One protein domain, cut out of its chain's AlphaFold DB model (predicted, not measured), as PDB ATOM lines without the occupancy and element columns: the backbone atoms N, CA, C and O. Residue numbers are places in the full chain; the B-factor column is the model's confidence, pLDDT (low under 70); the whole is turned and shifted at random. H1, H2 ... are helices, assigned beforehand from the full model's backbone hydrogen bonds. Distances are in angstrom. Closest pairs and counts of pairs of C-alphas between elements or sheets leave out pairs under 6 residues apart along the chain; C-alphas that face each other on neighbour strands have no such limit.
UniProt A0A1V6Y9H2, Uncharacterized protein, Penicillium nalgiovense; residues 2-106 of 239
ATOM      1  N   GLU A   2     -14.960 -20.774  21.970       50.91
ATOM      2  CA  GLU A   2     -15.035 -21.909  22.896       50.91
ATOM      3  C   GLU A   2     -15.952 -22.979  22.297       50.91
ATOM      4  O   GLU A   2     -16.982 -22.655  21.703       50.91
ATOM      5  N   LYS A   3     -15.550 -24.254  22.382       55.88
ATOM      6  CA  LYS A   3     -16.435 -25.367  22.010       55.88
ATOM      7  C   LYS A   3     -17.695 -25.272  22.859       55.88
ATOM      8  O   LYS A   3     -17.595 -24.925  24.032       55.88
ATOM      9  N   ALA A   4     -18.844 -25.598  22.273       50.91
ATOM     10  CA  ALA A   4     -20.113 -25.611  22.983       50.91
ATOM     11  C   ALA A   4     -19.991 -26.457  24.260       50.91
ATOM     12  O   ALA A   4     -20.017 -27.686  24.207       50.91
ATOM     13  N   THR A   5     -19.856 -25.814  25.417       52.69
ATOM     14  CA  THR A   5     -20.331 -26.406  26.662       52.69
ATOM     15  C   THR A   5     -21.807 -26.658  26.442       52.69
ATOM     16  O   THR A   5     -22.512 -25.726  26.057       52.69
ATOM     17  N   GLU A   6     -22.246 -27.911  26.592       54.69
ATOM     18  CA  GLU A   6     -23.659 -28.264  26.490       54.69
ATOM     19  C   GLU A   6     -24.447 -27.264  27.333       54.69
ATOM     20  O   GLU A   6     -24.363 -27.283  28.564       54.69
ATOM     21  N   GLU A   7     -25.168 -26.348  26.678       57.53
ATOM     22  CA  GLU A   7     -26.130 -25.532  27.396       57.53
ATOM     23  C   GLU A   7     -27.040 -26.522  28.113       57.53
ATOM     24  O   GLU A   7     -27.500 -27.474  27.465       57.53
ATOM     25  N   PRO A   8     -27.263 -26.359  29.428       54.78
ATOM     26  CA  PRO A   8     -28.148 -27.231  30.167       54.78
ATOM     27  C   PRO A   8     -29.535 -27.089  29.549       54.78
ATOM     28  O   PRO A   8     -30.323 -26.208  29.881       54.78
ATOM     29  N   THR A   9     -29.837 -27.965  28.594       58.94
ATOM     30  CA  THR A   9     -31.188 -28.159  28.113       58.94
ATOM     31  C   THR A   9     -31.923 -28.659  29.336       58.94
ATOM     32  O   THR A   9     -31.637 -29.769  29.777       58.94
ATOM     33  N   ASN A  10     -32.769 -27.813  29.928       64.19
ATOM     34  CA  ASN A  10     -33.510 -28.020  31.179       64.19
ATOM     35  C   ASN A  10     -34.483 -29.226  31.118       64.19
ATOM     36  O   ASN A  10     -35.674 -29.089  31.374       64.19
ATOM     37  N   GLY A  11     -34.018 -30.401  30.694       72.81
ATOM     38  CA  GLY A  11     -34.814 -31.598  30.438       72.81
ATOM     39  C   GLY A  11     -35.790 -31.485  29.264       72.81
ATOM     40  O   GLY A  11     -36.609 -32.381  29.084       72.81
ATOM     41  N   LEU A  12     -35.747 -30.406  28.473       78.88
ATOM     42  CA  LEU A  12     -36.688 -30.225  27.369       78.88
ATOM     43  C   LEU A  12     -36.372 -31.203  26.224       78.88
ATOM     44  O   LEU A  12     -35.209 -31.313  25.822       78.88
ATOM     45  N   PRO A  13     -37.385 -31.909  25.685       81.88
ATOM     46  CA  PRO A  13     -37.186 -32.850  24.594       81.88
ATOM     47  C   PRO A  13     -36.682 -32.112  23.352       81.88
ATOM     48  O   PRO A  13     -37.282 -31.125  22.920       81.88
ATOM     49  N   ARG A  14     -35.582 -32.603  22.775       85.94
ATOM     50  CA  ARG A  14     -35.090 -32.150  21.472       85.94
ATOM     51  C   ARG A  14     -35.899 -32.858  20.391       85.94
ATOM     52  O   ARG A  14     -35.856 -34.080  20.318       85.94
ATOM     53  N   LEU A  15     -36.632 -32.085  19.600       94.06
ATOM     54  CA  LEU A  15     -37.497 -32.582  18.532       94.06
ATOM     55  C   LEU A  15     -36.811 -32.382  17.180       94.06
ATOM     56  O   LEU A  15     -36.121 -31.383  16.986       94.06
ATOM     57  N   THR A  16     -37.007 -33.305  16.252       94.88
ATOM     58  CA  THR A  16     -36.657 -33.153  14.837       94.88
ATOM     59  C   THR A  16     -37.545 -32.111  14.155       94.88
ATOM     60  O   THR A  16     -38.561 -31.686  14.706       94.88
ATOM     61  N   ILE A  17     -37.178 -31.689  12.940       92.88
ATOM     62  CA  ILE A  17     -38.011 -30.768  12.148       92.88
ATOM     63  C   ILE A  17     -39.414 -31.357  11.940       92.88
ATOM     64  O   ILE A  17     -40.396 -30.638  12.079       92.88
ATOM     65  N   ASP A  18     -39.517 -32.657  11.668       94.56
ATOM     66  CA  ASP A  18     -40.798 -33.330  11.418       94.56
ATOM     67  C   ASP A  18     -41.682 -33.380  12.652       94.56
ATOM     68  O   ASP A  18     -42.837 -32.963  12.601       94.56
ATOM     69  N   GLU A  19     -41.111 -33.782  13.785       96.19
ATOM     70  CA  GLU A  19     -41.821 -33.775  15.065       96.19
ATOM     71  C   GLU A  19     -42.251 -32.354  15.463       96.19
ATOM     72  O   GLU A  19     -43.310 -32.159  16.063       96.19
ATOM     73  N   MET A  20     -41.449 -31.334  15.132       95.81
ATOM     74  CA  MET A  20     -41.834 -29.942  15.354       95.81
ATOM     75  C   MET A  20     -42.979 -29.508  14.441       95.81
ATOM     76  O   MET A  20     -43.903 -28.864  14.931       95.81
ATOM     77  N   LEU A  21     -42.940 -29.847  13.151       94.31
ATOM     78  CA  LEU A  21     -43.992 -29.506  12.188       94.31
ATOM     79  C   LEU A  21     -45.316 -30.220  12.484       94.31
ATOM     80  O   LEU A  21     -46.375 -29.681  12.174       94.31
ATOM     81  N   GLU A  22     -45.271 -31.403  13.096       96.88
ATOM     82  CA  GLU A  22     -46.463 -32.108  13.571       96.88
ATOM     83  C   GLU A  22     -47.072 -31.437  14.814       96.88
ATOM     84  O   GLU A  22     -48.293 -31.379  14.971       96.88
ATOM     85  N   ARG A  23     -46.227 -30.907  15.709       97.12
ATOM     86  CA  ARG A  23     -46.652 -30.387  17.015       97.12
ATOM     87  C   ARG A  23     -46.976 -28.894  17.034       97.12
ATOM     88  O   ARG A  23     -47.826 -28.471  17.820       97.12
ATOM     89  N   TYR A  24     -46.266 -28.093  16.251       96.81
ATOM     90  CA  TYR A  24     -46.319 -26.636  16.300       96.81
ATOM     91  C   TYR A  24     -46.738 -26.059  14.945       96.81
ATOM     92  O   TYR A  24     -46.498 -26.678  13.908       96.81
ATOM     93  N   PRO A  25     -47.324 -24.848  14.920       94.94
ATOM     94  CA  PRO A  25     -47.585 -24.152  13.668       94.94
ATOM     95  C   PRO A  25     -46.304 -24.022  12.836       94.94
ATOM     96  O   PRO A  25     -45.272 -23.600  13.362       94.94
ATOM     97  N   ARG A  26     -46.379 -24.328  11.533       92.12
ATOM     98  CA  ARG A  26     -45.231 -24.281  10.605       92.12
ATOM     99  C   ARG A  26     -44.448 -22.968  10.720       92.12
ATOM    100  O   ARG A  26     -43.228 -22.999  10.818       92.12
ATOM    101  N   TYR A  27     -45.147 -21.839  10.806       87.56
ATOM    102  CA  TYR A  27     -44.548 -20.516  10.991       87.56
ATOM    103  C   TYR A  27     -43.655 -20.395  12.244       87.56
ATOM    104  O   TYR A  27     -42.595 -19.768  12.200       87.56
ATOM    105  N   GLU A  28     -44.041 -21.006  13.367       93.12
ATOM    106  CA  GLU A  28     -43.242 -20.983  14.598       93.12
ATOM    107  C   GLU A  28     -42.043 -21.939  14.526       93.12
ATOM    108  O   GLU A  28     -40.984 -21.641  15.083       93.12
ATOM    109  N   VAL A  29     -42.168 -23.044  13.785       92.44
ATOM    110  CA  VAL A  29     -41.041 -23.939  13.471       92.44
ATOM    111  C   VAL A  29     -40.027 -23.234  12.572       92.44
ATOM    112  O   VAL A  29     -38.832 -23.253  12.855       92.44
ATOM    113  N   GLU A  30     -40.493 -22.535  11.539       88.00
ATOM    114  CA  GLU A  30     -39.648 -21.745  10.638       88.00
ATOM    115  C   GLU A  30     -38.896 -20.644  11.403       88.00
ATOM    116  O   GLU A  30     -37.689 -20.489  11.230       88.00
ATOM    117  N   LYS A  31     -39.542 -19.944  12.349       87.12
ATOM    118  CA  LYS A  31     -38.840 -19.013  13.259       87.12
ATOM    119  C   LYS A  31     -37.743 -19.690  14.079       87.12
ATOM    120  O   LYS A  31     -36.710 -19.059  14.313       87.12
ATOM    121  N   ALA A  32     -37.979 -20.919  14.538       91.12
ATOM    122  CA  ALA A  32     -37.002 -21.686  15.302       91.12
ATOM    123  C   ALA A  32     -35.797 -22.104  14.455       91.12
ATOM    124  O   ALA A  32     -34.681 -22.155  14.965       91.12
ATOM    125  N   ILE A  33     -36.003 -22.352  13.163       89.38
ATOM    126  CA  ILE A  33     -34.942 -22.711  12.216       89.38
ATOM    127  C   ILE A  33     -34.169 -21.475  11.757       89.38
ATOM    128  O   ILE A  33     -32.946 -21.490  11.723       89.38
ATOM    129  N   TYR A  34     -34.853 -20.382  11.423       85.31
ATOM    130  CA  TYR A  34     -34.230 -19.225  10.772       85.31
ATOM    131  C   TYR A  34     -33.469 -18.293  11.714       85.31
ATOM    132  O   TYR A  34     -32.743 -17.420  11.247       85.31
ATOM    133  N   ARG A  35     -33.609 -18.446  13.035       84.62
ATOM    134  CA  ARG A  35     -32.971 -17.553  14.010       84.62
ATOM    135  C   ARG A  35     -31.872 -18.255  14.786       84.62
ATOM    136  O   ARG A  35     -32.127 -19.238  15.479       84.62
ATOM    137  N   ILE A  36     -30.674 -17.671  14.737       85.56
ATOM    138  CA  ILE A  36     -29.517 -18.173  15.478       85.56
ATOM    139  C   ILE A  36     -29.794 -18.198  16.991       85.56
ATOM    140  O   ILE A  36     -29.665 -19.258  17.599       85.56
ATOM    141  N   ASP A  37     -30.308 -17.102  17.565       88.00
ATOM    142  CA  ASP A  37     -30.742 -17.004  18.971       88.00
ATOM    143  C   ASP A  37     -32.272 -17.111  19.125       88.00
ATOM    144  O   ASP A  37     -32.966 -16.257  19.690       88.00
ATOM    145  N   TYR A  38     -32.853 -18.170  18.565       89.19
ATOM    146  CA  TYR A  38     -34.269 -18.447  18.790       89.19
ATOM    147  C   TYR A  38     -34.630 -18.640  20.284       89.19
ATOM    148  O   TYR A  38     -35.615 -18.032  20.726       89.19
ATOM    149  N   PRO A  39     -33.873 -19.425  21.086       90.62
ATOM    150  CA  PRO A  39     -34.200 -19.630  22.498       90.62
ATOM    151  C   PRO A  39     -34.219 -18.324  23.302       90.62
ATOM    152  O   PRO A  39     -35.173 -18.092  24.056       90.62
ATOM    153  N   GLY A  40     -33.235 -17.438  23.103       89.88
ATOM    154  CA  GLY A  40     -33.183 -16.131  23.753       89.88
ATOM    155  C   GLY A  40     -34.374 -15.254  23.374       89.88
ATOM    156  O   GLY A  40     -35.016 -14.670  24.256       89.88
ATOM    157  N   ARG A  41     -34.774 -15.244  22.094       88.25
ATOM    158  CA  ARG A  41     -35.969 -14.509  21.642       88.25
ATOM    159  C   ARG A  41     -37.254 -15.032  22.278       88.25
ATOM    160  O   ARG A  41     -38.052 -14.233  22.769       88.25
ATOM    161  N   ARG A  42     -37.461 -16.350  22.304       92.81
ATOM    162  CA  ARG A  42     -38.631 -16.959  22.956       92.81
ATOM    163  C   ARG A  42     -38.683 -16.597  24.441       92.81
ATOM    164  O   ARG A  42     -39.733 -16.198  24.938       92.81
ATOM    165  N   ALA A  43     -37.547 -16.677  25.134       93.50
ATOM    166  CA  ALA A  43     -37.446 -16.288  26.537       93.50
ATOM    167  C   ALA A  43     -37.728 -14.791  26.756       93.50
ATOM    168  O   ALA A  43     -38.319 -14.424  27.769       93.50
ATOM    169  N   LYS A  44     -37.327 -13.919  25.822       92.94
ATOM    170  CA  LYS A  44     -37.631 -12.479  25.859       92.94
ATOM    171  C   LYS A  44     -39.132 -12.210  25.737       92.94
ATOM    172  O   LYS A  44     -39.645 -11.423  26.523       92.94
ATOM    173  N   VAL A  45     -39.831 -12.884  24.818       91.88
ATOM    174  CA  VAL A  45     -41.296 -12.758  24.660       91.88
ATOM    175  C   VAL A  45     -42.020 -13.152  25.948       91.88
ATOM    176  O   VAL A  45     -42.864 -12.406  26.435       91.88
ATOM    177  N   ILE A  46     -41.651 -14.290  26.544       94.56
ATOM    178  CA  ILE A  46     -42.253 -14.747  27.806       94.56
ATOM    179  C   ILE A  46     -41.974 -13.743  28.935       94.56
ATOM    180  O   ILE A  46     -42.912 -13.311  29.601       94.56
ATOM    181  N   ARG A  47     -40.721 -13.284  29.081       95.94
ATOM    182  CA  ARG A  47     -40.350 -12.275  30.089       95.94
ATOM    183  C   ARG A  47     -41.102 -10.958  29.941       95.94
ATOM    184  O   ARG A  47     -41.397 -10.323  30.944       95.94
ATOM    185  N   GLN A  48     -41.393 -10.523  28.716       93.69
ATOM    186  CA  GLN A  48     -42.163  -9.298  28.488       93.69
ATOM    187  C   GLN A  48     -43.585  -9.418  29.044       93.69
ATOM    188  O   GLN A  48     -44.056  -8.487  29.695       93.69
ATOM    189  N   PHE A  49     -44.246 -10.562  28.852       96.06
ATOM    190  CA  PHE A  49     -45.552 -10.811  29.463       96.06
ATOM    191  C   PHE A  49     -45.467 -10.923  30.987       96.06
ATOM    192  O   PHE A  49     -46.302 -10.347  31.678       96.06
ATOM    193  N   GLU A  50     -44.459 -11.619  31.519       97.44
ATOM    194  CA  GLU A  50     -44.229 -11.711  32.970       97.44
ATOM    195  C   GLU A  50     -44.052 -10.316  33.590       97.44
ATOM    196  O   GLU A  50     -44.722  -9.977  34.561       97.44
ATOM    197  N   GLN A  51     -43.247  -9.459  32.960       95.88
ATOM    198  CA  GLN A  51     -43.035  -8.085  33.409       95.88
ATOM    199  C   GLN A  51     -44.325  -7.247  33.382       95.88
ATOM    200  O   GLN A  51     -44.555  -6.450  34.291       95.88
ATOM    201  N   GLN A  52     -45.173  -7.404  32.361       95.75
ATOM    202  CA  GLN A  52     -46.467  -6.711  32.293       95.75
ATOM    203  C   GLN A  52     -47.427  -7.191  33.392       95.75
ATOM    204  O   GLN A  52     -48.125  -6.370  33.992       95.75
ATOM    205  N   ILE A  53     -47.410  -8.490  33.714       97.31
ATOM    206  CA  ILE A  53     -48.173  -9.061  34.833       97.31
ATOM    207  C   ILE A  53     -47.718  -8.452  36.161       97.31
ATOM    208  O   ILE A  53     -48.566  -8.014  36.938       97.31
ATOM    209  N   ASP A  54     -46.407  -8.370  36.401       97.62
ATOM    210  CA  ASP A  54     -45.845  -7.788  37.629       97.62
ATOM    211  C   ASP A  54     -46.215  -6.304  37.795       97.62
ATOM    212  O   ASP A  54     -46.350  -5.804  38.912       97.62
ATOM    213  N   GLN A  55     -46.430  -5.599  36.681       97.19
ATOM    214  CA  GLN A  55     -46.890  -4.207  36.648       97.19
ATOM    215  C   GLN A  55     -48.418  -4.058  36.763       97.19
ATOM    216  O   GLN A  55     -48.917  -2.934  36.812       97.19
ATOM    217  N   GLY A  56     -49.174  -5.159  36.795       97.12
ATOM    218  CA  GLY A  56     -50.638  -5.145  36.822       97.12
ATOM    219  C   GLY A  56     -51.288  -4.737  35.495       97.12
ATOM    220  O   GLY A  56     -52.464  -4.372  35.477       97.12
ATOM    221  N   VAL A  57     -50.549  -4.780  34.383       96.19
ATOM    222  CA  VAL A  57     -51.036  -4.393  33.054       96.19
ATOM    223  C   VAL A  57     -51.635  -5.612  32.359       96.19
ATOM    224  O   VAL A  57     -50.929  -6.576  32.082       96.19
ATOM    225  N   SER A  58     -52.936  -5.561  32.051       94.50
ATOM    226  CA  SER A  58     -53.639  -6.577  31.246       94.50
ATOM    227  C   SER A  58     -53.328  -8.024  31.672       94.50
ATOM    228  O   SER A  58     -52.975  -8.863  30.839       94.50
ATOM    229  N   VAL A  59     -53.408  -8.308  32.978       96.75
ATOM    230  CA  VAL A  59     -52.899  -9.546  33.599       96.75
ATOM    231  C   VAL A  59     -53.457 -10.808  32.937       96.75
ATOM    232  O   VAL A  59     -52.699 -11.731  32.634       96.75
ATOM    233  N   GLU A  60     -54.765 -10.862  32.691       97.25
ATOM    234  CA  GLU A  60     -55.432 -12.001  32.055       97.25
ATOM    235  C   GLU A  60     -54.898 -12.239  30.638       97.25
ATOM    236  O   GLU A  60     -54.451 -13.343  30.329       97.25
ATOM    237  N   SER A  61     -54.841 -11.191  29.811       96.00
ATOM    238  CA  SER A  61     -54.325 -11.278  28.440       96.00
ATOM    239  C   SER A  61     -52.846 -11.672  28.393       96.00
ATOM    240  O   SER A  61     -52.441 -12.444  27.528       96.00
ATOM    241  N   CYS A  62     -52.028 -11.202  29.337       96.00
ATOM    242  CA  CYS A  62     -50.617 -11.589  29.413       96.00
ATOM    243  C   CYS A  62     -50.448 -13.067  29.786       96.00
ATOM    244  O   CYS A  62     -49.605 -13.759  29.216       96.00
ATOM    245  N   ARG A  63     -51.274 -13.585  30.706       98.06
ATOM    246  CA  ARG A  63     -51.284 -15.018  31.044       98.06
ATOM    247  C   ARG A  63     -51.678 -15.868  29.841       98.06
ATOM    248  O   ARG A  63     -51.033 -16.884  29.587       98.06
ATOM    249  N   GLU A  64     -52.691 -15.443  29.091       96.62
ATOM    250  CA  GLU A  64     -53.078 -16.083  27.831       96.62
ATOM    251  C   GLU A  64     -51.932 -16.049  26.812       96.62
ATOM    252  O   GLU A  64     -51.636 -17.077  26.203       96.62
ATOM    253  N   GLY A  65     -51.224 -14.922  26.695       95.75
ATOM    254  CA  GLY A  65     -50.040 -14.772  25.845       95.75
ATOM    255  C   GLY A  65     -48.910 -15.743  26.204       95.75
ATOM    256  O   GLY A  65     -48.360 -16.405  25.322       95.75
ATOM    257  N   ILE A  66     -48.610 -15.916  27.497       97.62
ATOM    258  CA  ILE A  66     -47.628 -16.908  27.966       97.62
ATOM    259  C   ILE A  66     -48.085 -18.326  27.619       97.62
ATOM    260  O   ILE A  66     -47.306 -19.099  27.062       97.62
ATOM    261  N   GLN A  67     -49.339 -18.685  27.912       98.06
ATOM    262  CA  GLN A  67     -49.863 -20.019  27.591       98.06
ATOM    263  C   GLN A  67     -49.834 -20.288  26.084       98.06
ATOM    264  O   GLN A  67     -49.457 -21.380  25.652       98.06
ATOM    265  N   TRP A  68     -50.165 -19.281  25.276       97.12
ATOM    266  CA  TRP A  68     -50.052 -19.352  23.829       97.12
ATOM    267  C   TRP A  68     -48.603 -19.587  23.396       97.12
ATOM    268  O   TRP A  68     -48.360 -20.500  22.606       97.12
ATOM    269  N   ALA A  69     -47.638 -18.840  23.939       95.56
ATOM    270  CA  ALA A  69     -46.223 -18.993  23.607       95.56
ATOM    271  C   ALA A  69     -45.702 -20.386  23.991       95.56
ATOM    272  O   ALA A  69     -45.035 -21.047  23.199       95.56
ATOM    273  N   LEU A  70     -46.054 -20.886  25.178       95.81
ATOM    274  CA  LEU A  70     -45.667 -22.225  25.627       95.81
ATOM    275  C   LEU A  70     -46.260 -23.337  24.754       95.81
ATOM    276  O   LEU A  70     -45.600 -24.352  24.533       95.81
ATOM    277  N   LYS A  71     -47.489 -23.147  24.266       96.56
ATOM    278  CA  LYS A  71     -48.197 -24.120  23.430       96.56
ATOM    279  C   LYS A  71     -47.717 -24.116  21.977       96.56
ATOM    280  O   LYS A  71     -47.594 -25.188  21.394       96.56
ATOM    281  N   ASN A  72     -47.484 -22.939  21.398       96.12
ATOM    282  CA  ASN A  72     -47.289 -22.780  19.955       96.12
ATOM    283  C   ASN A  72     -45.832 -22.545  19.548       96.12
ATOM    284  O   ASN A  72     -45.486 -22.845  18.412       96.12
ATOM    285  N   MET A  73     -44.972 -22.043  20.440       95.94
ATOM    286  CA  MET A  73     -43.565 -21.798  20.122       95.94
ATOM    287  C   MET A  73     -42.712 -22.997  20.550       95.94
ATOM    288  O   MET A  73     -42.661 -23.282  21.760       95.94
ATOM    289  N   PRO A  74     -42.000 -23.662  19.614       96.12
ATOM    290  CA  PRO A  74     -41.009 -24.672  19.954       96.12
ATOM    291  C   PRO A  74     -40.103 -24.222  21.110       96.12
ATOM    292  O   PRO A  74     -39.714 -23.061  21.185       96.12
ATOM    293  N   PRO A  75     -39.764 -25.094  22.068       93.75
ATOM    294  CA  PRO A  75     -38.915 -24.700  23.190       93.75
ATOM    295  C   PRO A  75     -37.460 -24.457  22.772       93.75
ATOM    296  O   PRO A  75     -36.760 -23.668  23.402       93.75
ATOM    297  N   THR A  76     -37.006 -25.149  21.730       92.88
ATOM    298  CA  THR A  76     -35.637 -25.121  21.219       92.88
ATOM    299  C   THR A  76     -35.652 -25.126  19.695       92.88
ATOM    300  O   THR A  76     -36.705 -25.254  19.076       92.88
ATOM    301  N   ARG A  77     -34.466 -25.027  19.090       92.12
ATOM    302  CA  ARG A  77     -34.263 -25.316  17.666       92.12
ATOM    303  C   ARG A  77     -34.451 -26.816  17.398       92.12
ATOM    304  O   ARG A  77     -34.250 -27.609  18.333       92.12
ATOM    305  N   PRO A  78     -34.847 -27.213  16.178       92.56
ATOM    306  CA  PRO A  78     -34.932 -28.622  15.836       92.56
ATOM    307  C   PRO A  78     -33.559 -29.291  15.915       92.56
ATOM    308  O   PRO A  78     -32.517 -28.659  15.758       92.56
ATOM    309  N   LEU A  79     -33.557 -30.588  16.188       91.12
ATOM    310  CA  LEU A  79     -32.372 -31.424  16.127       91.12
ATOM    311  C   LEU A  79     -32.340 -32.141  14.783       91.12
ATOM    312  O   LEU A  79     -33.343 -32.700  14.346       91.12
ATOM    313  N   ASP A  80     -31.166 -32.188  14.173       90.00
ATOM    314  CA  ASP A  80     -30.915 -33.122  13.090       90.00
ATOM    315  C   ASP A  80     -30.151 -34.325  13.660       90.00
ATOM    316  O   ASP A  80     -29.006 -34.159  14.090       90.00
ATOM    317  N   PRO A  81     -30.759 -35.523  13.721       90.81
ATOM    318  CA  PRO A  81     -30.105 -36.701  14.279       90.81
ATOM    319  C   PRO A  81     -28.927 -37.193  13.424       90.81
ATOM    320  O   PRO A  81     -28.144 -38.010  13.903       90.81
ATOM    321  N   THR A  82     -28.801 -36.721  12.181       91.94
ATOM    322  CA  THR A  82     -27.715 -37.097  11.264       91.94
ATOM    323  C   THR A  82     -26.457 -36.244  11.426       91.94
ATOM    324  O   THR A  82     -25.411 -36.614  10.898       91.94
ATOM    325  N   GLU A  83     -26.530 -35.124  12.154       92.31
ATOM    326  CA  GLU A  83     -25.384 -34.235  12.374       92.31
ATOM    327  C   GLU A  83     -24.614 -34.586  13.649       92.31
ATOM    328  O   GLU A  83     -25.181 -34.985  14.673       92.31
ATOM    329  N   THR A  84     -23.292 -34.423  13.600       89.69
ATOM    330  CA  THR A  84     -22.421 -34.698  14.742       89.69
ATOM    331  C   THR A  84     -22.545 -33.597  15.798       89.69
ATOM    332  O   THR A  84     -22.709 -32.416  15.500       89.69
ATOM    333  N   ARG A  85     -22.494 -33.977  17.081       82.75
ATOM    334  CA  ARG A  85     -22.715 -33.044  18.208       82.75
ATOM    335  C   ARG A  85     -21.493 -32.198  18.573       82.75
ATOM    336  O   ARG A  85     -21.579 -31.378  19.477       82.75
ATOM    337  N   ASP A  86     -20.362 -32.428  17.921       89.94
ATOM    338  CA  ASP A  86     -19.079 -31.780  18.192       89.94
ATOM    339  C   ASP A  86     -18.874 -30.462  17.427       89.94
ATOM    340  O   ASP A  86     -17.867 -29.781  17.636       89.94
ATOM    341  N   LEU A  87     -19.833 -30.085  16.581       91.25
ATOM    342  CA  LEU A  87     -19.846 -28.824  15.850       91.25
ATOM    343  C   LEU A  87     -20.258 -27.642  16.742       91.25
ATOM    344  O   LEU A  87     -20.995 -27.787  17.720       91.25
ATOM    345  N   TYR A  88     -19.793 -26.442  16.380       91.00
ATOM    346  CA  TYR A  88     -20.194 -25.213  17.063       91.00
ATOM    347  C   TYR A  88     -21.711 -24.948  16.894       91.00
ATOM    348  O   TYR A  88     -22.293 -25.336  15.876       91.00
ATOM    349  N   PRO A  89     -22.393 -24.305  17.869       90.06
ATOM    350  CA  PRO A  89     -23.855 -24.168  17.853       90.06
ATOM    351  C   PRO A  89     -24.403 -23.325  16.698       90.06
ATOM    352  O   PRO A  89     -25.558 -23.501  16.308       90.06
ATOM    353  N   ASP A  90     -23.602 -22.390  16.200       89.88
ATOM    354  CA  ASP A  90     -23.852 -21.562  15.022       89.88
ATOM    355  C   ASP A  90     -23.706 -22.376  13.728       89.88
ATOM    356  O   ASP A  90     -24.592 -22.339  12.878       89.88
ATOM    357  N   VAL A  91     -22.659 -23.197  13.616       92.69
ATOM    358  CA  VAL A  91     -22.443 -24.121  12.494       92.69
ATOM    359  C   VAL A  91     -23.577 -25.145  12.402       92.69
ATOM    360  O   VAL A  91     -24.141 -25.340  11.327       92.69
ATOM    361  N   LEU A  92     -23.971 -25.749  13.529       91.94
ATOM    362  CA  LEU A  92     -25.118 -26.665  13.580       91.94
ATOM    363  C   LEU A  92     -26.401 -25.991  13.101       91.94
ATOM    364  O   LEU A  92     -27.139 -26.561  12.299       91.94
ATOM    365  N   TRP A  93     -26.651 -24.771  13.573       91.12
ATOM    366  CA  TRP A  93     -27.796 -23.985  13.137       91.12
ATOM    367  C   TRP A  93     -27.768 -23.718  11.633       91.12
ATOM    368  O   TRP A  93     -28.780 -23.913  10.964       91.12
ATOM    369  N   ARG A  94     -26.614 -23.341  11.079       91.69
ATOM    370  CA  ARG A  94     -26.490 -23.049   9.649       91.69
ATOM    371  C   ARG A  94     -26.687 -24.291   8.783       91.69
ATOM    372  O   ARG A  94     -27.385 -24.214   7.775       91.69
ATOM    373  N   ILE A  95     -26.155 -25.441   9.192       93.31
ATOM    374  CA  ILE A  95     -26.410 -26.720   8.513       93.31
ATOM    375  C   ILE A  95     -27.909 -27.039   8.511       93.31
ATOM    376  O   ILE A  95     -28.463 -27.374   7.465       93.31
ATOM    377  N   GLN A  96     -28.582 -26.905   9.657       91.06
ATOM    378  CA  GLN A  96     -30.024 -27.150   9.766       91.06
ATOM    379  C   GLN A  96     -30.841 -26.185   8.909       91.06
ATOM    380  O   GLN A  96     -31.780 -26.608   8.236       91.06
ATOM    381  N   PHE A  97     -30.465 -24.906   8.909       89.62
ATOM    382  CA  PHE A  97     -31.053 -23.884   8.053       89.62
ATOM    383  C   PHE A  97     -30.969 -24.294   6.580       89.62
ATOM    384  O   PHE A  97     -31.993 -24.353   5.905       89.62
ATOM    385  N   LEU A  98     -29.770 -24.639   6.100       90.81
ATOM    386  CA  LEU A  98     -29.550 -25.045   4.712       90.81
ATOM    387  C   LEU A  98     -30.360 -26.301   4.374       90.81
ATOM    388  O   LEU A  98     -31.092 -26.315   3.389       90.81
ATOM    389  N   LYS A  99     -30.316 -27.327   5.228       91.69
ATOM    390  CA  LYS A  99     -31.102 -28.551   5.031       91.69
ATOM    391  C   LYS A  99     -32.598 -28.297   4.945       91.69
ATOM    392  O   LYS A  99     -33.265 -28.940   4.144       91.69
ATOM    393  N   TYR A 100     -33.127 -27.388   5.761       89.06
ATOM    394  CA  TYR A 100     -34.540 -27.029   5.719       89.06
ATOM    395  C   TYR A 100     -34.901 -26.265   4.442       89.06
ATOM    396  O   TYR A 100     -35.886 -26.601   3.791       89.06
ATOM    397  N   MET A 101     -34.090 -25.275   4.059       84.31
ATOM    398  CA  MET A 101     -34.306 -24.464   2.854       84.31
ATOM    399  C   MET A 101     -34.342 -25.307   1.580       84.31
ATOM    400  O   MET A 101     -35.172 -25.077   0.706       84.31
ATOM    401  N   TYR A 102     -33.473 -26.314   1.508       86.12
ATOM    402  CA  TYR A 102     -33.347 -27.217   0.367       86.12
ATOM    403  C   TYR A 102     -34.162 -28.517   0.536       86.12
ATOM    404  O   TYR A 102     -33.997 -29.467  -0.226       86.12
ATOM    405  N   ARG A 103     -35.058 -28.578   1.533       84.88
ATOM    406  CA  ARG A 103     -35.842 -29.778   1.862       84.88
ATOM    407  C   ARG A 103     -36.930 -30.096   0.837       84.88
ATOM    408  O   ARG A 103     -37.093 -31.254   0.470       84.88
ATOM    409  N   GLU A 104     -37.701 -29.091   0.426       77.69
ATOM    410  CA  GLU A 104     -38.800 -29.210  -0.555       77.69
ATOM    411  C   GLU A 104     -38.265 -28.987  -1.989       77.69
ATOM    412  O   GLU A 104     -38.901 -28.346  -2.817       77.69
ATOM    413  N   GLY A 105     -37.034 -29.442  -2.236       62.09
ATOM    414  CA  GLY A 105     -36.139 -29.038  -3.317       62.09
ATOM    415  C   GLY A 105     -36.493 -29.466  -4.743       62.09
ATOM    416  O   GLY A 105     -35.588 -29.777  -5.514       62.09
ATOM    417  N   ASP A 106     -37.770 -29.474  -5.110       67.75
ATOM    418  CA  ASP A 106     -38.241 -29.981  -6.406       67.75
ATOM    419  C   ASP A 106     -37.723 -29.167  -7.616       67.75
ATOM    420  O   ASP A 106     -37.797 -29.643  -8.745       67.75
TER     421      ASP A 106
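This is residues 2 to 106 of the 239 residues of an uncharacterized protein of Penicillium nalgiovense (UniProt A0A1V6Y9H2). A long helical hairpin, H3 and H4, makes one end of a flat domain; at the other end is a smaller group of helices, with the short H2 between the short H1 and H5. The long link from H4 crosses to H5, and residues 2 to 16 form a tail with no named element. The printed part has 105 residues with five named helices, H1 to H5 in chain order, and no named strand; its class is all helix. It is only just loose, close to compact, with a radius of gyration of the C-alphas of 15.6 A, and spans 47 by 37 by 20 A.

H1 is residues 17 to 23, from C-alpha 17 at (-38.011, -30.768, 12.148). H2 is residues 26 to 34. H3, residues 38 to 54, is 24.5 A long, and H4, residues 59 to 72, 19.8 A. H5, residues 89 to 101, is 18.3 A long and ends at C-alpha 101, (-34.306, -24.464, 2.854).

H2 is the hub. It only just touches H1, with 3 pairs of C-alphas within 8 A, the closest Met 20 and Val 29 at 6.3 A; the two form a hairpin. H2 touches H5 at a steep tilt of 45 degrees, closest C-alphas Ile 33 and Phe 97, 5.8 A. H2 and H3 touch only at the corner, Ala 32 to Tyr 38, 5.5 A between C-alphas. H3 and H4 form a hairpin, opposite ways at a shallow tilt of 19 degrees, closest C-alphas Ile 53 and Val 59, 4.9 A. H3 and H5 are apart. In H1 to H5 every O i to N i+4 pair is within hydrogen-bond range.

The C-alphas of Gly 56 and Asp 106 are farthest apart, 51.4 A. The printed part has no cut. The link from H4 to H5 is long, 16 residues. Residues 2 to 10 and 105 to 106 have pLDDT under 70.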